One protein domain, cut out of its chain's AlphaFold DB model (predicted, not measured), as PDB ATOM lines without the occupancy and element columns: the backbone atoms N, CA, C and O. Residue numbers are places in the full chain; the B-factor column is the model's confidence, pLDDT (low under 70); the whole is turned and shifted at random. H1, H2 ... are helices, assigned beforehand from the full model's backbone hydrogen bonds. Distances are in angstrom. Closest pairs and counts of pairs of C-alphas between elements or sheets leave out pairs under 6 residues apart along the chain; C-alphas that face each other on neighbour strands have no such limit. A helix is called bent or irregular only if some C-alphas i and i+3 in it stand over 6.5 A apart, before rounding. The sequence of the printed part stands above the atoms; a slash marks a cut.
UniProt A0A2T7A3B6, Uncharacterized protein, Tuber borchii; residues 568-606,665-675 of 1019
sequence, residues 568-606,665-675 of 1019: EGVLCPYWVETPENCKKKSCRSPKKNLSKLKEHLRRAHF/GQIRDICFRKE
ATOM      1  N   GLU A 568      32.004 -22.484  30.273       82.06
ATOM      2  CA  GLU A 568      32.905 -23.269  31.150       82.06
ATOM      3  C   GLU A 568      32.243 -23.504  32.532       82.06
ATOM      4  O   GLU A 568      32.700 -23.072  33.590       82.06
ATOM      5  N   GLY A 569      31.067 -24.137  32.507       90.44
ATOM      6  CA  GLY A 569      30.215 -24.355  33.667       90.44
ATOM      7  C   GLY A 569      30.697 -25.498  34.560       90.44
ATOM      8  O   GLY A 569      31.346 -26.453  34.134       90.44
ATOM      9  N   VAL A 570      30.311 -25.436  35.828       94.50
ATOM     10  CA  VAL A 570      30.808 -26.323  36.877       94.50
ATOM     11  C   VAL A 570      30.070 -27.665  36.850       94.50
ATOM     12  O   VAL A 570      28.844 -27.715  36.966       94.50
ATOM     13  N   LEU A 571      30.807 -28.766  36.694       94.50
ATOM     14  CA  LEU A 571      30.257 -30.126  36.716       94.50
ATOM     15  C   LEU A 571      29.853 -30.566  38.134       94.50
ATOM     16  O   LEU A 571      30.398 -30.090  39.131       94.50
ATOM     17  N   CYS A 572      28.912 -31.511  38.223       96.31
ATOM     18  CA  CYS A 572      28.517 -32.108  39.501       96.31
ATOM     19  C   CYS A 572      29.674 -32.937  40.102       96.31
ATOM     20  O   CYS A 572      30.166 -33.825  39.405       96.31
ATOM     21  N   PRO A 573      30.084 -32.729  41.372       94.31
ATOM     22  CA  PRO A 573      31.121 -33.526  42.032       94.31
ATOM     23  C   PRO A 573      30.921 -35.041  41.883       94.31
ATOM     24  O   PRO A 573      31.838 -35.730  41.447       94.31
ATOM     25  N   TYR A 574      29.706 -35.554  42.109       93.00
ATOM     26  CA  TYR A 574      29.381 -36.977  41.916       93.00
ATOM     27  C   TYR A 574      29.569 -37.469  40.475       93.00
ATOM     28  O   TYR A 574      29.921 -38.625  40.271       93.00
ATOM     29  N   TRP A 575      29.366 -36.606  39.475       93.81
ATOM     30  CA  TRP A 575      29.633 -36.941  38.073       93.81
ATOM     31  C   TRP A 575      31.127 -36.963  37.747       93.81
ATOM     32  O   TRP A 575      31.557 -37.782  36.945       93.81
ATOM     33  N   VAL A 576      31.906 -36.060  38.346       90.44
ATOM     34  CA  VAL A 576      33.361 -35.975  38.144       90.44
ATOM     35  C   VAL A 576      34.079 -37.139  38.827       90.44
ATOM     36  O   VAL A 576      35.037 -37.668  38.273       90.44
ATOM     37  N   GLU A 577      33.620 -37.532  40.015       89.38
ATOM     38  CA  GLU A 577      34.290 -38.529  40.852       89.38
ATOM     39  C   GLU A 577      33.889 -39.969  40.501       89.38
ATOM     40  O   GLU A 577      34.754 -40.831  40.377       89.38
ATOM     41  N   THR A 578      32.594 -40.237  40.290       87.12
ATOM     42  CA  THR A 578      32.096 -41.561  39.869       87.12
ATOM     43  C   THR A 578      30.976 -41.441  38.816       87.12
ATOM     44  O   THR A 578      29.788 -41.588  39.133       87.12
ATOM     45  N   PRO A 579      31.327 -41.224  37.527       85.62
ATOM     46  CA  PRO A 579      30.361 -41.088  36.426       85.62
ATOM     47  C   PRO A 579      29.364 -42.254  36.315       85.62
ATOM     48  O   PRO A 579      28.223 -42.080  35.890       85.62
ATOM     49  N   GLU A 580      29.783 -43.458  36.702       83.50
ATOM     50  CA  GLU A 580      28.972 -44.679  36.647       83.50
ATOM     51  C   GLU A 580      27.893 -44.718  37.743       83.50
ATOM     52  O   GLU A 580      26.788 -45.228  37.525       83.50
ATOM     53  N   ASN A 581      28.169 -44.095  38.895       76.94
ATOM     54  CA  ASN A 581      27.266 -44.059  40.042       76.94
ATOM     55  C   ASN A 581      26.202 -42.961  39.900       76.94
ATOM     56  O   ASN A 581      25.026 -43.218  40.179       76.94
ATOM     57  N   CYS A 582      26.542 -41.762  39.398       84.94
ATOM     58  CA  CYS A 582      25.513 -40.748  39.130       84.94
ATOM     59  C   CYS A 582      24.724 -41.020  37.833       84.94
ATOM     60  O   CYS A 582      24.894 -40.372  36.798       84.94
ATOM     61  N   LYS A 583      23.749 -41.931  37.924       82.81
ATOM     62  CA  LYS A 583      22.804 -42.264  36.840       82.81
ATOM     63  C   LYS A 583      21.846 -41.115  36.461       82.81
ATOM     64  O   LYS A 583      21.209 -41.169  35.407       82.81
ATOM     65  N   LYS A 584      21.718 -40.067  37.287       87.19
ATOM     66  CA  LYS A 584      20.791 -38.939  37.060       87.19
ATOM     67  C   LYS A 584      21.304 -38.054  35.912       87.19
ATOM     68  O   LYS A 584      22.349 -37.431  36.032       87.19
ATOM     69  N   LYS A 585      20.567 -37.945  34.796       89.38
ATOM     70  CA  LYS A 585      21.011 -37.207  33.582       89.38
ATOM     71  C   LYS A 585      21.453 -35.756  33.855       89.38
ATOM     72  O   LYS A 585      22.352 -35.259  33.183       89.38
ATOM     73  N   SER A 586      20.874 -35.107  34.865       90.25
ATOM     74  CA  SER A 586      21.215 -33.750  35.311       90.25
ATOM     75  C   SER A 586      22.624 -33.597  35.906       90.25
ATOM     76  O   SER A 586      23.115 -32.471  35.915       90.25
ATOM     77  N   CYS A 587      23.292 -34.680  36.325       94.00
ATOM     78  CA  CYS A 587      24.709 -34.683  36.723       94.00
ATOM     79  C   CYS A 587      25.655 -34.318  35.570       94.00
ATOM     80  O   CYS A 587      26.682 -33.680  35.786       94.00
ATOM     81  N   ARG A 588      25.306 -34.744  34.347       92.88
ATOM     82  CA  ARG A 588      26.186 -34.697  33.165       92.88
ATOM     83  C   ARG A 588      26.337 -33.295  32.585       92.88
ATOM     84  O   ARG A 588      27.361 -32.976  31.998       92.88
ATOM     85  N   SER A 589      25.294 -32.477  32.715       93.06
ATOM     86  CA  SER A 589      25.293 -31.088  32.257       93.06
ATOM     87  C   SER A 589      26.109 -30.209  33.218       93.06
ATOM     88  O   SER A 589      25.762 -30.198  34.409       93.06
ATOM     89  N   PRO A 590      27.095 -29.427  32.745       94.00
ATOM     90  CA  PRO A 590      27.713 -28.384  33.559       94.00
ATOM     91  C   PRO A 590      26.675 -27.344  34.006       94.00
ATOM     92  O   PRO A 590      25.653 -27.131  33.347       94.00
ATOM     93  N   LYS A 591      26.909 -26.707  35.156       96.38
ATOM     94  CA  LYS A 591      26.034 -25.684  35.746       96.38
ATOM     95  C   LYS A 591      26.673 -24.311  35.587       96.38
ATOM     96  O   LYS A 591      27.843 -24.141  35.908       96.38
ATOM     97  N   LYS A 592      25.898 -23.322  35.127       95.38
ATOM     98  CA  LYS A 592      26.405 -21.971  34.806       95.38
ATOM     99  C   LYS A 592      27.110 -21.266  35.977       95.38
ATOM    100  O   LYS A 592      27.928 -20.388  35.745       95.38
ATOM    101  N   ASN A 593      26.794 -21.623  37.222       95.12
ATOM    102  CA  ASN A 593      27.397 -21.059  38.428       95.12
ATOM    103  C   ASN A 593      27.293 -22.032  39.622       95.12
ATOM    104  O   ASN A 593      26.608 -23.058  39.560       95.12
ATOM    105  N   LEU A 594      27.969 -21.697  40.729       94.88
ATOM    106  CA  LEU A 594      27.976 -22.522  41.943       94.88
ATOM    107  C   LEU A 594      26.613 -22.578  42.652       94.88
ATOM    108  O   LEU A 594      26.306 -23.605  43.249       94.88
ATOM    109  N   SER A 595      25.757 -21.554  42.549       95.06
ATOM    110  CA  SER A 595      24.400 -21.611  43.118       95.06
ATOM    111  C   SER A 595      23.534 -22.666  42.422       95.06
ATOM    112  O   SER A 595      22.960 -23.515  43.103       95.06
ATOM    113  N   LYS A 596      23.538 -22.730  41.082       95.44
ATOM    114  CA  LYS A 596      22.845 -23.791  40.319       95.44
ATOM    115  C   LYS A 596      23.501 -25.168  40.475       95.44
ATOM    116  O   LYS A 596      22.841 -26.183  40.257       95.44
ATOM    117  N   LEU A 597      24.770 -25.238  40.894       95.88
ATOM    118  CA  LEU A 597      25.385 -26.488  41.351       95.88
ATOM    119  C   LEU A 597      24.884 -26.906  42.744       95.88
ATOM    120  O   LEU A 597      24.487 -28.056  42.899       95.88
ATOM    121  N   LYS A 598      24.849 -26.001  43.730       95.44
ATOM    122  CA  LYS A 598      24.289 -26.276  45.065       95.44
ATOM    123  C   LYS A 598      22.826 -26.717  44.972       95.44
ATOM    124  O   LYS A 598      22.467 -27.751  45.519       95.44
ATOM    125  N   GLU A 599      22.000 -25.980  44.232       94.12
ATOM    126  CA  GLU A 599      20.590 -26.306  43.983       94.12
ATOM    127  C   GLU A 599      20.439 -27.692  43.333       94.12
ATOM    128  O   GLU A 599      19.633 -28.512  43.780       94.12
ATOM    129  N   HIS A 600      21.257 -27.989  42.315       94.19
ATOM    130  CA  HIS A 600      21.298 -29.308  41.692       94.19
ATOM    131  C   HIS A 600      21.687 -30.405  42.688       94.19
ATOM    132  O   HIS A 600      21.024 -31.437  42.713       94.19
ATOM    133  N   LEU A 601      22.724 -30.198  43.502       94.25
ATOM    134  CA  LEU A 601      23.177 -31.160  44.505       94.25
ATOM    135  C   LEU A 601      22.098 -31.420  45.560       94.25
ATOM    136  O   LEU A 601      21.759 -32.578  45.797       94.25
ATOM    137  N   ARG A 602      21.488 -30.362  46.115       91.62
ATOM    138  CA  ARG A 602      20.354 -30.479  47.040       91.62
ATOM    139  C   ARG A 602      19.230 -31.294  46.391       91.62
ATOM    140  O   ARG A 602      18.934 -32.371  46.886       91.62
ATOM    141  N   ARG A 603      18.688 -30.900  45.230       89.31
ATOM    142  CA  ARG A 603      17.562 -31.626  44.589       89.31
ATOM    143  C   ARG A 603      17.903 -32.989  43.963       89.31
ATOM    144  O   ARG A 603      16.992 -33.749  43.641       89.31
ATOM    145  N   ALA A 604      19.175 -33.309  43.713       90.69
ATOM    146  CA  ALA A 604      19.563 -34.537  43.008       90.69
ATOM    147  C   ALA A 604      20.388 -35.530  43.836       90.69
ATOM    148  O   ALA A 604      20.536 -36.662  43.375       90.69
ATOM    149  N   HIS A 605      20.885 -35.175  45.020       90.69
ATOM    150  CA  HIS A 605      21.699 -36.075  45.848       90.69
ATOM    151  C   HIS A 605      21.262 -36.126  47.313       90.69
ATOM    152  O   HIS A 605      21.201 -37.219  47.860       90.69
ATOM    153  N   PHE A 606      20.919 -34.986  47.919       88.56
ATOM    154  CA  PHE A 606      20.701 -34.906  49.371       88.56
ATOM    155  C   PHE A 606      19.233 -34.779  49.777       88.56
ATOM    156  O   PHE A 606      18.810 -35.364  50.765       88.56
ATOM    157  N   GLY A 665      35.649 -25.979  46.208       95.56
ATOM    158  CA  GLY A 665      36.364 -26.845  47.149       95.56
ATOM    159  C   GLY A 665      35.448 -27.278  48.288       95.56
ATOM    160  O   GLY A 665      35.158 -28.460  48.409       95.56
ATOM    161  N   GLN A 666      34.866 -26.313  49.008       96.31
ATOM    162  CA  GLN A 666      33.929 -26.594  50.101       96.31
ATOM    163  C   GLN A 666      32.701 -27.394  49.638       96.31
ATOM    164  O   GLN A 666      32.249 -28.275  50.358       96.31
ATOM    165  N   ILE A 667      32.170 -27.149  48.432       96.31
ATOM    166  CA  ILE A 667      31.061 -27.945  47.873       96.31
ATOM    167  C   ILE A 667      31.483 -29.407  47.653       96.31
ATOM    168  O   ILE A 667      30.714 -30.311  47.981       96.31
ATOM    169  N   ARG A 668      32.689 -29.659  47.123       95.50
ATOM    170  CA  ARG A 668      33.226 -31.023  46.974       95.50
ATOM    171  C   ARG A 668      33.480 -31.666  48.339       95.50
ATOM    172  O   ARG A 668      33.100 -32.820  48.529       95.50
ATOM    173  N   ASP A 669      34.046 -30.913  49.276       95.25
ATOM    174  CA  ASP A 669      34.321 -31.368  50.638       95.25
ATOM    175  C   ASP A 669      33.019 -31.748  51.363       95.25
ATOM    176  O   ASP A 669      32.961 -32.813  51.959       95.25
ATOM    177  N   ILE A 670      31.939 -30.966  51.249       95.06
ATOM    178  CA  ILE A 670      30.627 -31.319  51.829       95.06
ATOM    179  C   ILE A 670      30.049 -32.592  51.186       95.06
ATOM    180  O   ILE A 670      29.460 -33.415  51.882       95.06
ATOM    181  N   CYS A 671      30.236 -32.808  49.878       93.81
ATOM    182  CA  CYS A 671      29.746 -34.028  49.224       93.81
ATOM    183  C   CYS A 671      30.478 -35.293  49.706       93.81
ATOM    184  O   CYS A 671      29.834 -36.309  49.979       93.81
ATOM    185  N   PHE A 672      31.812 -35.233  49.800       94.44
ATOM    186  CA  PHE A 672      32.676 -36.412  49.963       94.44
ATOM    187  C   PHE A 672      33.416 -36.515  51.299       94.44
ATOM    188  O   PHE A 672      34.095 -37.512  51.534       94.44
ATOM    189  N   ARG A 673      33.260 -35.550  52.214       90.12
ATOM    190  CA  ARG A 673      33.571 -35.762  53.629       90.12
ATOM    191  C   ARG A 673      32.724 -36.941  54.101       90.12
ATOM    192  O   ARG A 673      31.515 -36.795  54.272       90.12
ATOM    193  N   LYS A 674      33.357 -38.099  54.301       84.94
ATOM    194  CA  LYS A 674      32.854 -39.072  55.269       84.94
ATOM    195  C   LYS A 674      32.948 -38.362  56.613       84.94
ATOM    196  O   LYS A 674      34.040 -37.928  56.992       84.94
ATOM    197  N   GLU A 675      31.820 -38.139  57.266       75.88
ATOM    198  CA  GLU A 675      31.859 -37.574  58.610       75.88
ATOM    199  C   GLU A 675      32.484 -38.605  59.560       75.88
ATOM    200  O   GLU A 675      32.330 -39.812  59.334       75.88
TER     201      GLU A 675
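This is residues 568 to 606 and 665 to 675 of the 1019 residues of an uncharacterized protein of Tuber borchii (UniProt A0A2T7A3B6). Two helices, H2 and H3, stand nearly parallel, side by side with a gap between them, and a third, very short helix, H1, makes a triangle with them. A wide loop, residues 578 to 593, swings from the end of H1 round to the beginning of H2, while the first and last printed residues lie far apart, at opposite ends of the longest axis. The printed part has 50 residues with three named helices, H1, H2 and H3 in that order along the chain, and no named strand; the class is all helix, and the named helices hold 26 of the 50 residues. The whole is compact, with a radius of gyration of the C-alphas of 10.1 A, and spans 29 by 23 by 19 A.

The printed part begins at Glu 568, with its C-alpha at (32.905, -23.269, 31.150). H1 is residues 573 to 577, 6.0 A from first to last C-alpha, and begins at C-alpha 573 at (31.121, -33.526, 42.032). H2, the longest helix, is residues 594 to 606, 16.2 A long, and begins at C-alpha 594 at (27.976, -22.522, 41.943). H2 is irregular, but only just: C-alphas 603 and 606 are 6.6 A apart, and its line is a rough one. After the cut, H3 is residues 665 to 672, 10.6 A long, and ends at C-alpha 672 at (32.676, -36.412, 49.963).

H1 and H3 only just touch, with 3 pairs of C-alphas within 8 A; their closest C-alphas, those of Pro 573 and Arg 668, are 5.9 A apart. H2 and H3 are close but not clearly touching, and their closest C-alphas, those of Lys 598 and Ile 667, are 7.5 A apart. H2 and H3 run the same way at a shallow tilt of 7 degrees, and their centres are 11.8 A apart. H1 and H2 are apart, though they follow each other in the chain. In H1, H2 and H3 every O i to N i+4 pair is within hydrogen-bond range.

The two C-alphas farthest apart are those of Glu 568 and Glu 675, the first and last printed residues, at 31.0 A. The link from H1 to H2 is long, with 16 residues, whose C-alphas lie 6 to 14 A from the mean of the C-alphas. The link from H2 to H3 runs across the cut, where residues 607 to 664 are not printed; C-alphas 606 and 665 are 17.8 A apart. The mean pLDDT of the printed part of this predicted model is 91.4, and no printed residue is under 70.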